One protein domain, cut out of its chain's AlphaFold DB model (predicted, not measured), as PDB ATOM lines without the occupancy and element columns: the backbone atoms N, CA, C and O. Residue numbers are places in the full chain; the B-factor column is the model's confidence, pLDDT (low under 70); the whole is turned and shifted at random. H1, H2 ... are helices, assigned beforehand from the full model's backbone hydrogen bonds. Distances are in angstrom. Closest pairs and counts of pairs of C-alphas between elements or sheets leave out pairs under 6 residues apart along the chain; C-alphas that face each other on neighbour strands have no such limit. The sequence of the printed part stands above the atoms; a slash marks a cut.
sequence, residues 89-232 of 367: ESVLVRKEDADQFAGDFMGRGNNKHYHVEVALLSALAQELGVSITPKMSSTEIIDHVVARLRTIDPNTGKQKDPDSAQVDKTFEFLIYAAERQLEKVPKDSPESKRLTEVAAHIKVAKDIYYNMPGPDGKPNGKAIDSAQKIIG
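Overview. This is residues 89 to 232 of the 367 residues of an uncharacterized protein of Candidatus Protochlamydia naegleriophila (UniProt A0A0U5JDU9). A long helical hairpin, H5 and H6 side by side, runs along the longest axis; H1, H2 and H3 pack on H5, H4 lies across both helices of the hairpin, and H7 crosses the end where H5 begins and H6 ends. The printed part has 144 residues with seven named helices, H1 to H7 in order, and no named strand: all helix. It is compact, with a radius of gyration of the C-alphas of 15.2 A and spans of 45 by 31 by 28 A.

Along the chain. H1, residues 95 to 106, begins at C-alpha 95 (25.756, 28.557, -4.393). H2 is residues 111 to 114, H3 118 to 126 and H4 138 to 149. H5, residues 164 to 184, is 30.9 A long, and H6, residues 190 to 211, is 32.3 A. H7, residues 220 to 232, ends at C-alpha 232 (17.029, -0.126, -2.495).

Arrangement. H5 is the hub, touching six helices. It forms a hairpin with H6, at a shallow tilt of 18 degrees, opposite ways; their closest C-alphas, Ile 175 and Ala 199, are 5.8 A apart. H1 touches H5 at a steep tilt of 54 degrees, closest at C-alphas Phe 101 and Ala 177, 6.1 A. H4 touches H6 with residues 138 to 142 alone, about perpendicular at 82 degrees, closest at C-alphas Ser 138 and Ala 205, 4.5 A. H7 touches H5, about perpendicular at 79 degrees, closest at C-alphas Ala 165 and Ile 224, 4.6 A. H1 and H4 are apart. Every O i to N i+4 pair is within hydrogen-bond range in H1, H3, H4, H6 and H7; H5 has 16 of 17, and H2 is too short for one.

Size, cuts and confidence. The C-alphas farthest apart, Asn 155 and Asp 188, are 50.5 A apart. The printed part has no cut. The links H3 to H4 and H4 to H5 are long. Mean pLDDT of the printed part is 83.6, with 17 residues under 70, among them 226 to 232.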
ATOM      1  N   GLU A  89      28.738  35.843 -15.173       51.66
ATOM      2  CA  GLU A  89      27.800  35.568 -16.279       51.66
ATOM      3  C   GLU A  89      27.895  34.117 -16.800       51.66
ATOM      4  O   GLU A  89      27.021  33.631 -17.528       51.66
ATOM      5  N   SER A  90      28.958  33.394 -16.434       59.47
ATOM      6  CA  SER A  90      29.155  31.996 -16.819       59.47
ATOM      7  C   SER A  90      28.489  30.996 -15.870       59.47
ATOM      8  O   SER A  90      28.143  29.902 -16.323       59.47
ATOM      9  N   VAL A  91      28.281  31.380 -14.604       70.94
ATOM     10  CA  VAL A  91      27.700  30.539 -13.547       70.94
ATOM     11  C   VAL A  91      26.199  30.379 -13.777       70.94
ATOM     12  O   VAL A  91      25.444  31.340 -13.649       70.94
ATOM     13  N   LEU A  92      25.761  29.157 -14.091       80.25
ATOM     14  CA  LEU A  92      24.340  28.869 -14.323       80.25
ATOM     15  C   LEU A  92      23.586  28.552 -13.027       80.25
ATOM     16  O   LEU A  92      22.374  28.729 -12.971       80.25
ATOM     17  N   VAL A  93      24.282  28.080 -11.989       84.38
ATOM     18  CA  VAL A  93      23.687  27.739 -10.689       84.38
ATOM     19  C   VAL A  93      24.465  28.431  -9.580       84.38
ATOM     20  O   VAL A  93      25.663  28.207  -9.410       84.38
ATOM     21  N   ARG A  94      23.780  29.281  -8.811       85.75
ATOM     22  CA  ARG A  94      24.378  29.981  -7.668       85.75
ATOM     23  C   ARG A  94      24.531  29.042  -6.478       85.75
ATOM     24  O   ARG A  94      23.829  28.039  -6.376       85.75
ATOM     25  N   LYS A  95      25.434  29.384  -5.561       87.00
ATOM     26  CA  LYS A  95      25.756  28.557  -4.393       87.00
ATOM     27  C   LYS A  95      24.528  28.233  -3.542       87.00
ATOM     28  O   LYS A  95      24.351  27.086  -3.157       87.00
ATOM     29  N   GLU A  96      23.669  29.215  -3.289       88.44
ATOM     30  CA  GLU A  96      22.479  29.035  -2.454       88.44
ATOM     31  C   GLU A  96      21.505  28.027  -3.081       88.44
ATOM     32  O   GLU A  96      20.976  27.152  -2.395       88.44
ATOM     33  N   ASP A  97      21.318  28.111  -4.402       90.56
ATOM     34  CA  ASP A  97      20.499  27.166  -5.160       90.56
ATOM     35  C   ASP A  97      21.147  25.775  -5.199       90.56
ATOM     36  O   ASP A  97      20.463  24.772  -5.018       90.56
ATOM     37  N   ALA A  98      22.467  25.705  -5.388       88.69
ATOM     38  CA  ALA A  98      23.221  24.456  -5.411       88.69
ATOM     39  C   ALA A  98      23.162  23.702  -4.072       88.69
ATOM     40  O   ALA A  98      22.912  22.494  -4.062       88.69
ATOM     41  N   ASP A  99      23.331  24.410  -2.950       87.19
ATOM     42  CA  ASP A  99      23.210  23.856  -1.598       87.19
ATOM     43  C   ASP A  99      21.790  23.320  -1.359       87.19
ATOM     44  O   ASP A  99      21.615  22.201  -0.864       87.19
ATOM     45  N   GLN A 100      20.769  24.079  -1.778       92.38
ATOM     46  CA  GLN A 100      19.376  23.649  -1.678       92.38
ATOM     47  C   GLN A 100      19.102  22.406  -2.531       92.38
ATOM     48  O   GLN A 100      18.524  21.439  -2.036       92.38
ATOM     49  N   PHE A 101      19.535  22.390  -3.795       93.25
ATOM     50  CA  PHE A 101      19.328  21.249  -4.685       93.25
ATOM     51  C   PHE A 101      20.021  19.990  -4.164       93.25
ATOM     52  O   PHE A 101      19.439  18.908  -4.234       93.25
ATOM     53  N   ALA A 102      21.240  20.112  -3.628       89.50
ATOM     54  CA  ALA A 102      21.969  18.989  -3.048       89.50
ATOM     55  C   ALA A 102      21.249  18.431  -1.810       89.50
ATOM     56  O   ALA A 102      21.073  17.215  -1.696       89.50
ATOM     57  N   GLY A 103      20.762  19.307  -0.924       88.19
ATOM     58  CA  GLY A 103      19.945  18.917   0.227       88.19
ATOM     59  C   GLY A 103      18.645  18.217  -0.181       88.19
ATOM     60  O   GLY A 103      18.365  17.108   0.279       88.19
ATOM     61  N   ASP A 104      17.890  18.818  -1.102       90.00
ATOM     62  CA  ASP A 104      16.624  18.279  -1.609       90.00
ATOM     63  C   ASP A 104      16.811  16.933  -2.315       90.00
ATOM     64  O   ASP A 104      15.973  16.038  -2.186       90.00
ATOM     65  N   PHE A 105      17.897  16.770  -3.074       91.44
ATOM     66  CA  PHE A 105      18.205  15.523  -3.764       91.44
ATOM     67  C   PHE A 105      18.557  14.407  -2.779       91.44
ATOM     68  O   PHE A 105      18.046  13.292  -2.908       91.44
ATOM     69  N   MET A 106      19.382  14.703  -1.773       85.88
ATOM     70  CA  MET A 106      19.799  13.723  -0.767       85.88
ATOM     71  C   MET A 106      18.670  13.344   0.195       85.88
ATOM     72  O   MET A 106      18.627  12.208   0.669       85.88
ATOM     73  N   GLY A 107      17.717  14.249   0.430       79.00
ATOM     74  CA  GLY A 107      16.506  13.982   1.208       79.00
ATOM     75  C   GLY A 107      15.466  13.103   0.499       79.00
ATOM     76  O   GLY A 107      14.505  12.670   1.135       79.00
ATOM     77  N   ARG A 108      15.622  12.823  -0.803       78.44
ATOM     78  CA  ARG A 108      14.659  12.035  -1.589       78.44
ATOM     79  C   ARG A 108      15.011  10.552  -1.623       78.44
ATOM     80  O   ARG A 108      16.098  10.160  -2.047       78.44
ATOM     81  N   GLY A 109      14.020   9.730  -1.281       71.00
ATOM     82  CA  GLY A 109      14.087   8.276  -1.414       71.00
ATOM     83  C   GLY A 109      15.332   7.697  -0.747       71.00
ATOM     84  O   GLY A 109      15.651   8.019   0.397       71.00
ATOM     85  N   ASN A 110      16.055   6.861  -1.489       68.25
ATOM     86  CA  ASN A 110      17.255   6.187  -1.012       68.25
ATOM     87  C   ASN A 110      18.577   6.891  -1.369       68.25
ATOM     88  O   ASN A 110      19.642   6.313  -1.161       68.25
ATOM     89  N   ASN A 111      18.548   8.126  -1.885       76.31
ATOM     90  CA  ASN A 111      19.757   8.817  -2.352       76.31
ATOM     91  C   ASN A 111      20.806   9.005  -1.238       76.31
ATOM     92  O   ASN A 111      22.001   8.841  -1.483       76.31
ATOM     93  N   LYS A 112      20.366   9.223   0.011       74.31
ATOM     94  CA  LYS A 112      21.235   9.302   1.203       74.31
ATOM     95  C   LYS A 112      22.151   8.087   1.406       74.31
ATOM     96  O   LYS A 112      23.221   8.214   1.991       74.31
ATOM     97  N   HIS A 113      21.757   6.919   0.905       69.00
ATOM     98  CA  HIS A 113      22.473   5.659   1.104       69.00
ATOM     99  C   HIS A 113      23.573   5.397   0.067       69.00
ATOM    100  O   HIS A 113      24.295   4.413   0.179       69.00
ATOM    101  N   TYR A 114      23.734   6.283  -0.922       73.25
ATOM    102  CA  TYR A 114      24.869   6.244  -1.852       73.25
ATOM    103  C   TYR A 114      26.104   6.965  -1.292       73.25
ATOM    104  O   TYR A 114      27.163   6.939  -1.916       73.25
ATOM    105  N   HIS A 115      25.990   7.577  -0.105       74.94
ATOM    106  CA  HIS A 115      27.100   8.186   0.632       74.94
ATOM    107  C   HIS A 115      27.913   9.207  -0.182       74.94
ATOM    108  O   HIS A 115      29.119   9.332   0.003       74.94
ATOM    109  N   VAL A 116      27.251   9.936  -1.085       79.69
ATOM    110  CA  VAL A 116      27.854  11.073  -1.788       79.69
ATOM    111  C   VAL A 116      27.721  12.315  -0.908       79.69
ATOM    112  O   VAL A 116      26.651  12.578  -0.360       79.69
ATOM    113  N   GLU A 117      28.802  13.070  -0.732       82.12
ATOM    114  CA  GLU A 117      28.804  14.237   0.151       82.12
ATOM    115  C   GLU A 117      27.979  15.397  -0.427       82.12
ATOM    116  O   GLU A 117      28.162  15.801  -1.574       82.12
ATOM    117  N   VAL A 118      27.103  15.991   0.394       83.00
ATOM    118  CA  VAL A 118      26.242  17.124  -0.008       83.00
ATOM    119  C   VAL A 118      27.072  18.320  -0.480       83.00
ATOM    120  O   VAL A 118      26.736  18.942  -1.484       83.00
ATOM    121  N   ALA A 119      28.175  18.623   0.212       79.44
ATOM    122  CA  ALA A 119      29.061  19.731  -0.145       79.44
ATOM    123  C   ALA A 119      29.694  19.537  -1.532       79.44
ATOM    124  O   ALA A 119      29.823  20.489  -2.300       79.44
ATOM    125  N   LEU A 120      30.032  18.292  -1.870       87.75
ATOM    126  CA  LEU A 120      30.593  17.932  -3.164       87.75
ATOM    127  C   LEU A 120      29.541  18.030  -4.273       87.75
ATOM    128  O   LEU A 120      29.830  18.578  -5.335       87.75
ATOM    129  N   LEU A 121      28.309  17.576  -4.015       88.81
ATOM    130  CA  LEU A 121      27.187  17.767  -4.941       88.81
ATOM    131  C   LEU A 121      26.915  19.259  -5.183       88.81
ATOM    132  O   LEU A 121      26.813  19.684  -6.329       88.81
ATOM    133  N   SER A 122      26.876  20.079  -4.132       88.94
ATOM    134  CA  SER A 122      26.711  21.529  -4.279       88.94
ATOM    135  C   SER A 122      27.830  22.160  -5.120       88.94
ATOM    136  O   SER A 122      27.556  22.933  -6.039       88.94
ATOM    137  N   ALA A 123      29.090  21.791  -4.869       87.31
ATOM    138  CA  ALA A 123      30.218  22.282  -5.659       87.31
ATOM    139  C   ALA A 123      30.092  21.893  -7.143       87.31
ATOM    140  O   ALA A 123      30.253  22.742  -8.018       87.31
ATOM    141  N   LEU A 124      29.726  20.641  -7.433       92.50
ATOM    142  CA  LEU A 124      29.498  20.159  -8.798       92.50
ATOM    143  C   LEU A 124      28.329  20.871  -9.499       92.50
ATOM    144  O   LEU A 124      28.396  21.121 -10.701       92.50
ATOM    145  N   ALA A 125      27.264  21.230  -8.777       91.38
ATOM    146  CA  ALA A 125      26.167  22.010  -9.351       91.38
ATOM    147  C   ALA A 125      26.608  23.433  -9.728       91.38
ATOM    148  O   ALA A 125      26.231  23.916 -10.793       91.38
ATOM    149  N   GLN A 126      27.445  24.082  -8.913       90.94
ATOM    150  CA  GLN A 126      28.005  25.409  -9.224       90.94
ATOM    151  C   GLN A 126      28.930  25.389 -10.449       90.94
ATOM    152  O   GLN A 126      29.086  26.396 -11.138       90.94
ATOM    153  N   GLU A 127      29.525  24.236 -10.754       90.00
ATOM    154  CA  GLU A 127      30.374  24.050 -11.928       90.00
ATOM    155  C   GLU A 127      29.578  23.973 -13.249       90.00
ATOM    156  O   GLU A 127      30.182  24.052 -14.326       90.00
ATOM    157  N   LEU A 128      28.240  23.884 -13.207       87.81
ATOM    158  CA  LEU A 128      27.384  23.914 -14.397       87.81
ATOM    159  C   LEU A 128      27.522  25.250 -15.142       87.81
ATOM    160  O   LEU A 128      27.205  26.326 -14.633       87.81
ATOM    161  N   GLY A 129      27.984  25.167 -16.390       77.88
ATOM    162  CA  GLY A 129      28.244  26.314 -17.260       77.88
ATOM    163  C   GLY A 129      29.593  27.001 -17.056       77.88
ATOM    164  O   GLY A 129      29.949  27.826 -17.900       77.88
ATOM    165  N   VAL A 130      30.347  26.612 -16.020       82.75
ATOM    166  CA  VAL A 130      31.701  27.105 -15.720       82.75
ATOM    167  C   VAL A 130      32.742  26.055 -16.100       82.75
ATOM    168  O   VAL A 130      33.513  26.251 -17.037       82.75
ATOM    169  N   SER A 131      32.735  24.921 -15.398       85.12
ATOM    170  CA  SER A 131      33.664  23.810 -15.619       85.12
ATOM    171  C   SER A 131      33.005  22.642 -16.331       85.12
ATOM    172  O   SER A 131      33.720  21.893 -16.971       85.12
ATOM    173  N   ILE A 132      31.675  22.519 -16.280       86.56
ATOM    174  CA  ILE A 132      30.890  21.593 -17.100       86.56
ATOM    175  C   ILE A 132      30.168  22.426 -18.155       86.56
ATOM    176  O   ILE A 132      29.134  23.042 -17.886       86.56
ATOM    177  N   THR A 133      30.742  22.500 -19.354       84.19
ATOM    178  CA  THR A 133      30.265  23.397 -20.420       84.19
ATOM    179  C   THR A 133      29.744  22.619 -21.631       84.19
ATOM    180  O   THR A 133      30.169  21.483 -21.845       84.19
ATOM    181  N   PRO A 134      28.898  23.226 -22.492       79.62
ATOM    182  CA  PRO A 134      28.422  22.580 -23.723       79.62
ATOM    183  C   PRO A 134      29.536  22.151 -24.689       79.62
ATOM    184  O   PRO A 134      29.315  21.342 -25.583       79.62
ATOM    185  N   LYS A 135      30.737  22.723 -24.548       84.56
ATOM    186  CA  LYS A 135      31.879  22.431 -25.422       84.56
ATOM    187  C   LYS A 135      32.632  21.167 -25.015       84.56
ATOM    188  O   LYS A 135      33.410  20.668 -25.822       84.56
ATOM    189  N   MET A 136      32.432  20.674 -23.793       84.31
ATOM    190  CA  MET A 136      33.083  19.452 -23.336       84.31
ATOM    191  C   MET A 136      32.472  18.230 -24.007       84.31
ATOM    192  O   MET A 136      31.250  18.101 -24.152       84.31
ATOM    193  N   SER A 137      33.344  17.302 -24.373       87.12
ATOM    194  CA  SER A 137      32.958  15.957 -24.761       87.12
ATOM    195  C   SER A 137      32.404  15.186 -23.564       87.12
ATOM    196  O   SER A 137      32.733  15.447 -22.405       87.12
ATOM    197  N   SER A 138      31.584  14.177 -23.844       87.38
ATOM    198  CA  SER A 138      31.015  13.320 -22.805       87.38
ATOM    199  C   SER A 138      32.086  12.628 -21.956       87.38
ATOM    200  O   SER A 138      31.894  12.482 -20.756       87.38
ATOM    201  N   THR A 139      33.225  12.251 -22.548       88.38
ATOM    202  CA  THR A 139      34.351  11.645 -21.821       88.38
ATOM    203  C   THR A 139      35.002  12.634 -20.858       88.38
ATOM    204  O   THR A 139      35.241  12.282 -19.711       88.38
ATOM    205  N   GLU A 140      35.209  13.887 -21.272       91.50
ATOM    206  CA  GLU A 140      35.759  14.922 -20.384       91.50
ATOM    207  C   GLU A 140      34.821  15.210 -19.206       91.50
ATOM    208  O   GLU A 140      35.281  15.425 -18.089       91.50
ATOM    209  N   ILE A 141      33.503  15.181 -19.433       90.69
ATOM    210  CA  ILE A 141      32.511  15.330 -18.361       90.69
ATOM    211  C   ILE A 141      32.603  14.151 -17.380       90.69
ATOM    212  O   ILE A 141      32.568  14.363 -16.167       90.69
ATOM    213  N   ILE A 142      32.739  12.921 -17.884       91.75
ATOM    214  CA  ILE A 142      32.926  11.723 -17.050       91.75
ATOM    215  C   ILE A 142      34.189  11.847 -16.206       91.75
ATOM    216  O   ILE A 142      34.114  11.703 -14.986       91.75
ATOM    217  N   ASP A 143      35.322  12.151 -16.832       91.94
ATOM    218  CA  ASP A 143      36.608  12.270 -16.145       91.94
ATOM    219  C   ASP A 143      36.569  13.366 -15.077       91.94
ATOM    220  O   ASP A 143      37.071  13.168 -13.970       91.94
ATOM    221  N   HIS A 144      35.915  14.493 -15.371       91.94
ATOM    222  CA  HIS A 144      35.728  15.589 -14.423       91.94
ATOM    223  C   HIS A 144      34.909  15.164 -13.198       91.94
ATOM    224  O   HIS A 144      35.337  15.375 -12.061       91.94
ATOM    225  N   VAL A 145      33.765  14.503 -13.406       93.12
ATOM    226  CA  VAL A 145      32.913  14.002 -12.314       93.12
ATOM    227  C   VAL A 145      33.646  12.948 -11.479       93.12
ATOM    228  O   VAL A 145      33.651  13.032 -10.250       93.12
ATOM    229  N   VAL A 146      34.311  11.985 -12.122       91.50
ATOM    230  CA  VAL A 146      35.089  10.944 -11.432       91.50
ATOM    231  C   VAL A 146      36.219  11.569 -10.618       91.50
ATOM    232  O   VAL A 146      36.391  11.221  -9.451       91.50
ATOM    233  N   ALA A 147      36.962  12.518 -11.192       89.75
ATOM    234  CA  ALA A 147      38.053  13.199 -10.506       89.75
ATOM    235  C   ALA A 147      37.569  13.985  -9.284       89.75
ATOM    236  O   ALA A 147      38.237  13.959  -8.251       89.75
ATOM    237  N   ARG A 148      36.406  14.643  -9.369       88.56
ATOM    238  CA  ARG A 148      35.812  15.351  -8.229       88.56
ATOM    239  C   ARG A 148      35.377  14.421  -7.109       88.56
ATOM    240  O   ARG A 148      35.527  14.793  -5.955       88.56
ATOM    241  N   LEU A 149      34.889  13.230  -7.442       86.62
ATOM    242  CA  LEU A 149      34.440  12.229  -6.473       86.62
ATOM    243  C   LEU A 149      35.576  11.402  -5.851       86.62
ATOM    244  O   LEU A 149      35.330  10.642  -4.913       86.62
ATOM    245  N   ARG A 150      36.814  11.516  -6.350       86.56
ATOM    246  CA  ARG A 150      37.963  10.829  -5.751       86.56
ATOM    247  C   ARG A 150      38.187  11.310  -4.328       86.56
ATOM    248  O   ARG A 150      38.292  12.503  -4.060       86.56
ATOM    249  N   THR A 151      38.346  10.352  -3.428       78.75
ATOM    250  CA  THR A 151      38.664  10.611  -2.023       78.75
ATOM    251  C   THR A 151      40.083  10.150  -1.720       78.75
ATOM    252  O   THR A 151      40.671   9.366  -2.467       78.75
ATOM    253  N   ILE A 152      40.665  10.652  -0.635       74.81
ATOM    254  CA  ILE A 152      41.933  10.141  -0.112       74.81
ATOM    255  C   ILE A 152      41.587   9.146   0.988       74.81
ATOM    256  O   ILE A 152      40.887   9.495   1.938       74.81
ATOM    257  N   ASP A 153      42.056   7.906   0.862       71.00
ATOM    258  CA  ASP A 153      41.889   6.906   1.911       71.00
ATOM    259  C   ASP A 153      42.700   7.335   3.147       71.00
ATOM    260  O   ASP A 153      43.929   7.416   3.067       71.00
ATOM    261  N   PRO A 154      42.052   7.594   4.298       63.34
ATOM    262  CA  PRO A 154      42.734   8.090   5.490       63.34
ATOM    263  C   PRO A 154      43.733   7.082   6.073       63.34
ATOM    264  O   PRO A 154      44.644   7.481   6.793       63.34
ATOM    265  N   ASN A 155      43.594   5.789   5.765       68.12
ATOM    266  CA  ASN A 155      44.484   4.750   6.284       68.12
ATOM    267  C   ASN A 155      45.731   4.562   5.419       68.12
ATOM    268  O   ASN A 155      46.793   4.214   5.930       68.12
ATOM    269  N   THR A 156      45.600   4.737   4.102       77.25
ATOM    270  CA  THR A 156      46.684   4.457   3.148       77.25
ATOM    271  C   THR A 156      47.278   5.713   2.514       77.25
ATOM    272  O   THR A 156      48.325   5.625   1.874       77.25
ATOM    273  N   GLY A 157      46.625   6.869   2.664       75.62
ATOM    274  CA  GLY A 157      46.995   8.133   2.024       75.62
ATOM    275  C   GLY A 157      46.858   8.119   0.498       75.62
ATOM    276  O   GLY A 157      47.266   9.070  -0.166       75.62
ATOM    277  N   LYS A 158      46.322   7.039  -0.085       82.31
ATOM    278  CA  LYS A 158      46.197   6.872  -1.536       82.31
ATOM    279  C   LYS A 158      44.865   7.418  -2.030       82.31
ATOM    280  O   LYS A 158      43.857   7.354  -1.330       82.31
ATOM    281  N   GLN A 159      44.863   7.908  -3.269       80.19
ATOM    282  CA  GLN A 159      43.619   8.227  -3.960       80.19
ATOM    283  C   GLN A 159      42.792   6.956  -4.146       80.19
ATOM    284  O   GLN A 159      43.289   5.941  -4.639       80.19
ATOM    285  N   LYS A 160      41.529   7.043  -3.745       79.50
ATOM    286  CA  LYS A 160      40.511   6.026  -3.928       79.50
ATOM    287  C   LYS A 160      39.534   6.516  -4.992       79.50
ATOM    288  O   LYS A 160      38.938   7.586  -4.852       79.50
ATOM    289  N   ASP A 161      39.388   5.719  -6.044       83.19
ATOM    290  CA  ASP A 161      38.372   5.956  -7.064       83.19
ATOM    291  C   ASP A 161      36.961   5.775  -6.474       83.19
ATOM    292  O   ASP A 161      36.762   4.917  -5.604       83.19
ATOM    293  N   PRO A 162      35.986   6.587  -6.915       83.12
ATOM    294  CA  PRO A 162      34.602   6.461  -6.477       83.12
ATOM    295  C   PRO A 162      33.955   5.178  -7.005       83.12
ATOM    296  O   PRO A 162      34.305   4.679  -8.078       83.12
ATOM    297  N   ASP A 163      32.955   4.674  -6.282       82.12
ATOM    298  CA  ASP A 163      32.177   3.525  -6.747       82.12
ATOM    299  C   ASP A 163      31.323   3.917  -7.967       82.12
ATOM    300  O   ASP A 163      30.769   5.020  -8.021       82.12
ATOM    301  N   SER A 164      31.122   3.003  -8.927       84.44
ATOM    302  CA  SER A 164      30.374   3.325 -10.157       84.44
ATOM    303  C   SER A 164      28.950   3.828  -9.893       84.44
ATOM    304  O   SER A 164      28.436   4.674 -10.621       84.44
ATOM    305  N   ALA A 165      28.321   3.356  -8.816       80.31
ATOM    306  CA  ALA A 165      27.002   3.812  -8.387       80.31
ATOM    307  C   ALA A 165      27.003   5.251  -7.839       80.31
ATOM    308  O   ALA A 165      26.005   5.954  -7.969       80.31
ATOM    309  N   GLN A 166      28.111   5.708  -7.246       87.56
ATOM    310  CA  GLN A 166      28.261   7.089  -6.778       87.56
ATOM    311  C   GLN A 166      28.404   8.049  -7.958       87.56
ATOM    312  O   GLN A 166      27.795   9.119  -7.964       87.56
ATOM    313  N   VAL A 167      29.156   7.641  -8.983       93.31
ATOM    314  CA  VAL A 167      29.290   8.397 -10.235       93.31
ATOM    315  C   VAL A 167      27.938   8.496 -10.948       93.31
ATOM    316  O   VAL A 167      27.501   9.597 -11.281       93.31
ATOM    317  N   ASP A 168      27.219   7.377 -11.093       93.12
ATOM    318  CA  ASP A 168      25.868   7.342 -11.675       93.12
ATOM    319  C   ASP A 168      24.886   8.264 -10.931       93.12
ATOM    320  O   ASP A 168      24.194   9.079 -11.548       93.12
ATOM    321  N   LYS A 169      24.882   8.219  -9.592       91.44
ATOM    322  CA  LYS A 169      24.044   9.112  -8.779       91.44
ATOM    323  C   LYS A 169      24.425  10.575  -8.870       91.44
ATOM    324  O   LYS A 169      23.547  11.434  -8.801       91.44
ATOM    325  N   THR A 170      25.700  10.868  -9.067       95.00
ATOM    326  CA  THR A 170      26.157  12.240  -9.278       95.00
ATOM    327  C   THR A 170      25.663  12.779 -10.619       95.00
ATOM    328  O   THR A 170      25.218  13.922 -10.689       95.00
ATOM    329  N   PHE A 171      25.616  11.948 -11.666       96.88
ATOM    330  CA  PHE A 171      24.963  12.329 -12.919       96.88
ATOM    331  C   PHE A 171      23.458  12.559 -12.758       96.88
ATOM    332  O   PHE A 171      22.938  13.540 -13.288       96.88
ATOM    333  N   GLU A 172      22.753  11.708 -12.006       95.50
ATOM    334  CA  GLU A 172      21.334  11.937 -11.687       95.50
ATOM    335  C   GLU A 172      21.110  13.264 -10.967       95.50
ATOM    336  O   GLU A 172      20.179  13.997 -11.306       95.50
ATOM    337  N   PHE A 173      21.981  13.592 -10.015       96.81
ATOM    338  CA  PHE A 173      21.945  14.866  -9.316       96.81
ATOM    339  C   PHE A 173      22.186  16.053 -10.258       96.81
ATOM    340  O   PHE A 173      21.424  17.015 -10.225       96.81
ATOM    341  N   LEU A 174      23.206  15.998 -11.116       96.19
ATOM    342  CA  LEU A 174      23.518  17.093 -12.040       96.19
ATOM    343  C   LEU A 174      22.382  17.346 -13.043       96.19
ATOM    344  O   LEU A 174      22.062  18.498 -13.335       96.19
ATOM    345  N   ILE A 175      21.731  16.282 -13.523       95.75
ATOM    346  CA  ILE A 175      20.524  16.385 -14.355       95.75
ATOM    347  C   ILE A 175      19.394  17.048 -13.562       95.75
ATOM    348  O   ILE A 175      18.772  17.985 -14.057       95.75
ATOM    349  N   TYR A 176      19.162  16.603 -12.324       95.12
ATOM    350  CA  TYR A 176      18.160  17.189 -11.439       95.12
ATOM    351  C   TYR A 176      18.413  18.683 -11.181       95.12
ATOM    352  O   TYR A 176      17.484  19.483 -11.281       95.12
ATOM    353  N   ALA A 177      19.656  19.077 -10.896       94.75
ATOM    354  CA  ALA A 177      20.038  20.468 -10.664       94.75
ATOM    355  C   ALA A 177      19.818  21.332 -11.915       94.75
ATOM    356  O   ALA A 177      19.251  22.421 -11.820       94.75
ATOM    357  N   ALA A 178      20.190  20.829 -13.098       93.25
ATOM    358  CA  ALA A 178      19.958  21.537 -14.354       93.25
ATOM    359  C   ALA A 178      18.458  21.696 -14.659       93.25
ATOM    360  O   ALA A 178      18.018  22.780 -15.033       93.25
ATOM    361  N   GLU A 179      17.652  20.654 -14.448       93.25
ATOM    362  CA  GLU A 179      16.197  20.711 -14.641       93.25
ATOM    363  C   GLU A 179      15.529  21.684 -13.659       93.25
ATOM    364  O   GLU A 179      14.695  22.492 -14.065       93.25
ATOM    365  N   ARG A 180      15.952  21.690 -12.390       93.75
ATOM    366  CA  ARG A 180      15.466  22.646 -11.383       93.75
ATOM    367  C   ARG A 180      15.830  24.084 -11.697       93.75
ATOM    368  O   ARG A 180      15.022  24.981 -11.471       93.75
ATOM    369  N   GLN A 181      17.025  24.312 -12.221       92.62
ATOM    370  CA  GLN A 181      17.436  25.649 -12.608       92.62
ATOM    371  C   GLN A 181      16.698  26.117 -13.874       92.62
ATOM    372  O   GLN A 181      16.284  27.271 -13.947       92.62
ATOM    373  N   LEU A 182      16.404  25.219 -14.822       91.38
ATOM    374  CA  LEU A 182      15.561  25.530 -15.985       91.38
ATOM    375  C   LEU A 182      14.138  25.965 -15.599       91.38
ATOM    376  O   LEU A 182      13.545  26.766 -16.315       91.38
ATOM    377  N   GLU A 183      13.592  25.482 -14.476       90.56
ATOM    378  CA  GLU A 183      12.297  25.944 -13.944       90.56
ATOM    379  C   GLU A 183      12.341  27.412 -13.471       90.56
ATOM    380  O   GLU A 183      11.305  28.081 -13.460       90.56
ATOM    381  N   LYS A 184      13.521  27.916 -13.083       88.06
ATOM    382  CA  LYS A 184      13.726  29.267 -12.526       88.06
ATOM    383  C   LYS A 184      14.102  30.313 -13.581       88.06
ATOM    384  O   LYS A 184      13.859  31.502 -13.377       88.06
ATOM    385  N   VAL A 185      14.695  29.894 -14.697       87.44
ATOM    386  CA  VAL A 185      15.224  30.789 -15.740       87.44
ATOM    387  C   VAL A 185      14.150  31.088 -16.804       87.44
ATOM    388  O   VAL A 185      13.378  30.196 -17.166       87.44
ATOM    389  N   PRO A 186      14.074  32.317 -17.364       86.50
ATOM    390  CA  PRO A 186      13.145  32.625 -18.450       86.50
ATOM    391  C   PRO A 186      13.326  31.694 -19.654       86.50
ATOM    392  O   PRO A 186      14.448  31.471 -20.118       86.50
ATOM    393  N   LYS A 187      12.210  31.192 -20.194       87.38
ATOM    394  CA  LYS A 187      12.210  30.360 -21.406       87.38
ATOM    395  C   LYS A 187      12.856  31.112 -22.572       87.38
ATOM    396  O   LYS A 187      12.685  32.320 -22.706       87.38
ATOM    397  N   ASP A 188      13.599  30.380 -23.398       85.25
ATOM    398  CA  ASP A 188      14.308  30.875 -24.588       85.25
ATOM    399  C   ASP A 188      15.436  31.894 -24.331       85.25
ATOM    400  O   ASP A 188      16.032  32.405 -25.288       85.25
ATOM    401  N   SER A 189      15.797  32.146 -23.067       87.00
ATOM    402  CA  SER A 189      16.963  32.963 -22.727       87.00
ATOM    403  C   SER A 189      18.281  32.277 -23.140       87.00
ATOM    404  O   SER A 189      18.337  31.046 -23.259       87.00
ATOM    405  N   PRO A 190      19.376  33.036 -23.345       84.94
ATOM    406  CA  PRO A 190      20.698  32.455 -23.599       84.94
ATOM    407  C   PRO A 190      21.143  31.473 -22.506       84.94
ATOM    408  O   PRO A 190      21.740  30.440 -22.805       84.94
ATOM    409  N   GLU A 191      20.806  31.771 -21.251       84.81
ATOM    410  CA  GLU A 191      21.067  30.922 -20.087       84.81
ATOM    411  C   GLU A 191      20.280  29.606 -20.161       84.81
ATOM    412  O   GLU A 191      20.860  28.531 -20.021       84.81
ATOM    413  N   SER A 192      18.984  29.671 -20.491       88.38
ATOM    414  CA  SER A 192      18.125  28.493 -20.664       88.38
ATOM    415  C   SER A 192      18.630  27.573 -21.782       88.38
ATOM    416  O   SER A 192      18.663  26.353 -21.613       88.38
ATOM    417  N   LYS A 193      19.099  28.139 -22.903       88.56
ATOM    418  CA  LYS A 193      19.694  27.366 -24.008       88.56
ATOM    419  C   LYS A 193      20.988  26.676 -23.586       88.56
ATOM    420  O   LYS A 193      21.100  25.464 -23.749       88.56
ATOM    421  N   ARG A 194      21.922  27.419 -22.973       88.06
ATOM    422  CA  ARG A 194      23.184  26.857 -22.454       88.06
ATOM    423  C   ARG A 194      22.927  25.731 -21.457       88.06
ATOM    424  O   ARG A 194      23.539  24.675 -21.562       88.06
ATOM    425  N   LEU A 195      22.011  25.934 -20.515       89.38
ATOM    426  CA  LEU A 195      21.690  24.947 -19.491       89.38
ATOM    427  C   LEU A 195      21.010  23.696 -20.075       89.38
ATOM    428  O   LEU A 195      21.304  22.583 -19.647       89.38
ATOM    429  N   THR A 196      20.165  23.864 -21.098       90.31
ATOM    430  CA  THR A 196      19.554  22.748 -21.842       90.31
ATOM    431  C   THR A 196      20.611  21.911 -22.564       90.31
ATOM    432  O   THR A 196      20.572  20.683 -22.498       90.31
ATOM    433  N   GLU A 197      21.580  22.557 -23.219       89.88
ATOM    434  CA  GLU A 197      22.702  21.872 -23.874       89.88
ATOM    435  C   GLU A 197      23.570  21.123 -22.856       89.88
ATOM    436  O   GLU A 197      23.830  19.935 -23.034       89.88
ATOM    437  N   VAL A 198      23.946  21.768 -21.743       89.25
ATOM    438  CA  VAL A 198      24.700  21.115 -20.658       89.25
ATOM    439  C   VAL A 198      23.948  19.889 -20.128       89.25
ATOM    440  O   VAL A 198      24.530  18.809 -20.037       89.25
ATOM    441  N   ALA A 199      22.648  20.010 -19.846       92.06
ATOM    442  CA  ALA A 199      21.834  18.893 -19.369       92.06
ATOM    443  C   ALA A 199      21.789  17.728 -20.373       92.06
ATOM    444  O   ALA A 199      21.864  16.564 -19.974       92.06
ATOM    445  N   ALA A 200      21.693  18.019 -21.674       90.69
ATOM    446  CA  ALA A 200      21.725  17.001 -22.721       90.69
ATOM    447  C   ALA A 200      23.084  16.283 -22.779       90.69
ATOM    448  O   ALA A 200      23.123  15.055 -22.838       90.69
ATOM    449  N   HIS A 201      24.193  17.023 -22.690       90.38
ATOM    450  CA  HIS A 201      25.538  16.441 -22.662       90.38
ATOM    451  C   HIS A 201      25.756  15.554 -21.432       90.38
ATOM    452  O   HIS A 201      26.308  14.462 -21.555       90.38
ATOM    453  N   ILE A 202      25.265  15.972 -20.263       93.19
ATOM    454  CA  ILE A 202      25.331  15.179 -19.028       93.19
ATOM    455  C   ILE A 202      24.517  13.884 -19.163       93.19
ATOM    456  O   ILE A 202      24.993  12.829 -18.749       93.19
ATOM    457  N   LYS A 203      23.327  13.925 -19.785       94.19
ATOM    458  CA  LYS A 203      22.525  12.718 -20.071       94.19
ATOM    459  C   LYS A 203      23.299  11.731 -20.949       94.19
ATOM    460  O   LYS A 203      23.406  10.560 -20.600       94.19
ATOM    461  N   VAL A 204      23.926  12.216 -22.022       93.88
ATOM    462  CA  VAL A 204      24.766  11.379 -22.897       93.88
ATOM    463  C   VAL A 204      25.993  10.838 -22.152       93.88
ATOM    464  O   VAL A 204      26.346   9.675 -22.320       93.88
ATOM    465  N   ALA A 205      26.644  11.650 -21.315       91.81
ATOM    466  CA  ALA A 205      27.780  11.227 -20.496       91.81
ATOM    467  C   ALA A 205      27.400  10.121 -19.503       91.81
ATOM    468  O   ALA A 205      28.117   9.127 -19.402       91.81
ATOM    469  N   LYS A 206      26.240  10.235 -18.843       94.94
ATOM    470  CA  LYS A 206      25.690   9.182 -17.979       94.94
ATOM    471  C   LYS A 206      25.500   7.870 -18.746       94.94
ATOM    472  O   LYS A 206      25.977   6.825 -18.303       94.94
ATOM    473  N   ASP A 207      24.855   7.930 -19.911       93.56
ATOM    474  CA  ASP A 207      24.582   6.749 -20.738       93.56
ATOM    475  C   ASP A 207      25.876   6.089 -21.241       93.56
ATOM    476  O   ASP A 207      25.998   4.862 -21.253       93.56
ATOM    477  N   ILE A 208      26.874   6.888 -21.628       90.38
ATOM    478  CA  ILE A 208      28.197   6.380 -22.009       90.38
ATOM    479  C   ILE A 208      28.869   5.720 -20.806       90.38
ATOM    480  O   ILE A 208      29.298   4.571 -20.917       90.38
ATOM    481  N   TYR A 209      28.910   6.392 -19.653       92.12
ATOM    482  CA  TYR A 209      29.536   5.875 -18.437       92.12
ATOM    483  C   TYR A 209      28.967   4.516 -18.021       92.12
ATOM    484  O   TYR A 209      29.728   3.600 -17.708       92.12
ATOM    485  N   TYR A 210      27.642   4.359 -18.091       89.12
ATOM    486  CA  TYR A 210      26.949   3.105 -17.799       89.12
ATOM    487  C   TYR A 210      27.457   1.937 -18.663       89.12
ATOM    488  O   TYR A 210      27.593   0.805 -18.193       89.12
ATOM    489  N   ASN A 211      27.778   2.209 -19.927       90.31
ATOM    490  CA  ASN A 211      28.227   1.201 -20.885       90.31
ATOM    491  C   ASN A 211      29.755   1.024 -20.928       90.31
ATOM    492  O   ASN A 211      30.234   0.023 -21.466       90.31
ATOM    493  N   MET A 212      30.526   1.957 -20.360       88.25
ATOM    494  CA  MET A 212      31.985   1.865 -20.290       88.25
ATOM    495  C   MET A 212      32.440   0.704 -19.393       88.25
ATOM    496  O   MET A 212      31.787   0.411 -18.388       88.25
ATOM    497  N   PRO A 213      33.567   0.045 -19.720       83.25
ATOM    498  CA  PRO A 213      34.155  -0.963 -18.851       83.25
ATOM    499  C   PRO A 213      34.657  -0.322 -17.550       83.25
ATOM    500  O   PRO A 213      35.398   0.658 -17.575       83.25
ATOM    501  N   GLY A 214      34.243  -0.887 -16.421       77.12
ATOM    502  CA  GLY A 214      34.713  -0.544 -15.088       77.12
ATOM    503  C   GLY A 214      36.013  -1.267 -14.709       77.12
ATOM    504  O   GLY A 214      36.631  -1.935 -15.546       77.12
ATOM    505  N   PRO A 215      36.428  -1.183 -13.431       68.31
ATOM    506  CA  PRO A 215      37.697  -1.739 -12.947       68.31
ATOM    507  C   PRO A 215      37.838  -3.260 -13.116       68.31
ATOM    508  O   PRO A 215      38.950  -3.774 -13.206       68.31
ATOM    509  N   ASP A 216      36.722  -3.990 -13.173       65.06
ATOM    510  CA  ASP A 216      36.678  -5.442 -13.365       65.06
ATOM    511  C   ASP A 216      36.587  -5.860 -14.849       65.06
ATOM    512  O   ASP A 216      36.382  -7.037 -15.158       65.06
ATOM    513  N   GLY A 217      36.713  -4.898 -15.773       75.12
ATOM    514  CA  GLY A 217      36.625  -5.102 -17.219       75.12
ATOM    515  C   GLY A 217      35.204  -5.326 -17.747       75.12
ATOM    516  O   GLY A 217      35.038  -5.586 -18.941       75.12
ATOM    517  N   LYS A 218      34.168  -5.239 -16.901       76.06
ATOM    518  CA  LYS A 218      32.756  -5.356 -17.302       76.06
ATOM    519  C   LYS A 218      32.098  -3.978 -17.362       76.06
ATOM    520  O   LYS A 218      32.579  -3.062 -16.709       76.06
ATOM    521  N   PRO A 219      30.983  -3.807 -18.097       81.94
ATOM    522  CA  PRO A 219      30.266  -2.535 -18.111       81.94
ATOM    523  C   PRO A 219      29.886  -2.074 -16.698       81.94
ATOM    524  O   PRO A 219      29.342  -2.874 -15.927       81.94
ATOM    525  N   ASN A 220      30.112  -0.793 -16.389       78.88
ATOM    526  CA  ASN A 220      29.749  -0.174 -15.108       78.88
ATOM    527  C   ASN A 220      28.283  -0.424 -14.739       78.88
ATOM    528  O   ASN A 220      27.970  -0.593 -13.563       78.88
ATOM    529  N   GLY A 221      27.400  -0.532 -15.736       74.69
ATOM    530  CA  GLY A 221      25.979  -0.808 -15.565       74.69
ATOM    531  C   GLY A 221      25.679  -2.029 -14.700       74.69
ATOM    532  O   GLY A 221      24.757  -1.993 -13.898       74.69
ATOM    533  N   LYS A 222      26.511  -3.082 -14.744       69.31
ATOM    534  CA  LYS A 222      26.330  -4.239 -13.849       69.31
ATOM    535  C   LYS A 222      26.556  -3.882 -12.379       69.31
ATOM    536  O   LYS A 222      25.792  -4.320 -11.520       69.31
ATOM    537  N   ALA A 223      27.611  -3.121 -12.091       67.00
ATOM    538  CA  ALA A 223      27.930  -2.680 -10.736       67.00
ATOM    539  C   ALA A 223      26.892  -1.664 -10.232       67.00
ATOM    540  O   ALA A 223      26.440  -1.770  -9.092       67.00
ATOM    541  N   ILE A 224      26.461  -0.748 -11.104       71.88
ATOM    542  CA  ILE A 224      25.406   0.236 -10.836       71.88
ATOM    543  C   ILE A 224      24.092  -0.476 -10.499       71.88
ATOM    544  O   ILE A 224      23.569  -0.280  -9.405       71.88
ATOM    545  N   ASP A 225      23.604  -1.367 -11.366       72.38
ATOM    546  CA  ASP A 225      22.360  -2.119 -11.152       72.38
ATOM    547  C   ASP A 225      22.390  -2.921  -9.850       72.38
ATOM    548  O   ASP A 225      21.397  -3.004  -9.122       72.38
ATOM    549  N   SER A 226      23.532  -3.546  -9.557       60.22
ATOM    550  CA  SER A 226      23.692  -4.322  -8.334       60.22
ATOM    551  C   SER A 226      23.646  -3.427  -7.099       60.22
ATOM    552  O   SER A 226      22.960  -3.762  -6.134       60.22
ATOM    553  N   ALA A 227      24.344  -2.291  -7.120       61.53
ATOM    554  CA  ALA A 227      24.332  -1.336  -6.022       61.53
ATOM    555  C   ALA A 227      22.942  -0.720  -5.823       61.53
ATOM    556  O   ALA A 227      22.477  -0.649  -4.690       61.53
ATOM    557  N   GLN A 228      22.244  -0.350  -6.900       65.12
ATOM    558  CA  GLN A 228      20.892   0.207  -6.828       65.12
ATOM    559  C   GLN A 228      19.905  -0.765  -6.172       65.12
ATOM    560  O   GLN A 228      19.106  -0.353  -5.330       65.12
ATOM    561  N   LYS A 229      19.994  -2.061  -6.500       55.72
ATOM    562  CA  LYS A 229      19.187  -3.109  -5.856       55.72
ATOM    563  C   LYS A 229      19.535  -3.256  -4.380       55.72
ATOM    564  O   LYS A 229      18.643  -3.167  -3.546       55.72
ATOM    565  N   ILE A 230      20.819  -3.416  -4.050       53.12
ATOM    566  CA  ILE A 230      21.272  -3.601  -2.662       53.12
ATOM    567  C   ILE A 230      20.888  -2.398  -1.798       53.12
ATOM    568  O   ILE A 230      20.347  -2.566  -0.710       53.12
ATOM    569  N   ILE A 231      21.117  -1.182  -2.291       55.91
ATOM    570  CA  ILE A 231      20.769   0.048  -1.582       55.91
ATOM    571  C   ILE A 231      19.251   0.196  -1.476       55.91
ATOM    572  O   ILE A 231      18.755   0.544  -0.408       55.91
ATOM    573  N   GLY A 232      18.493  -0.098  -2.535       54.41
ATOM    574  CA  GLY A 232      17.029  -0.126  -2.495       54.41
ATOM    575  C   GLY A 232      16.491  -1.051  -1.403       54.41
ATOM    576  O   GLY A 232      15.659  -0.632  -0.601       54.41
TER     577      GLY A 232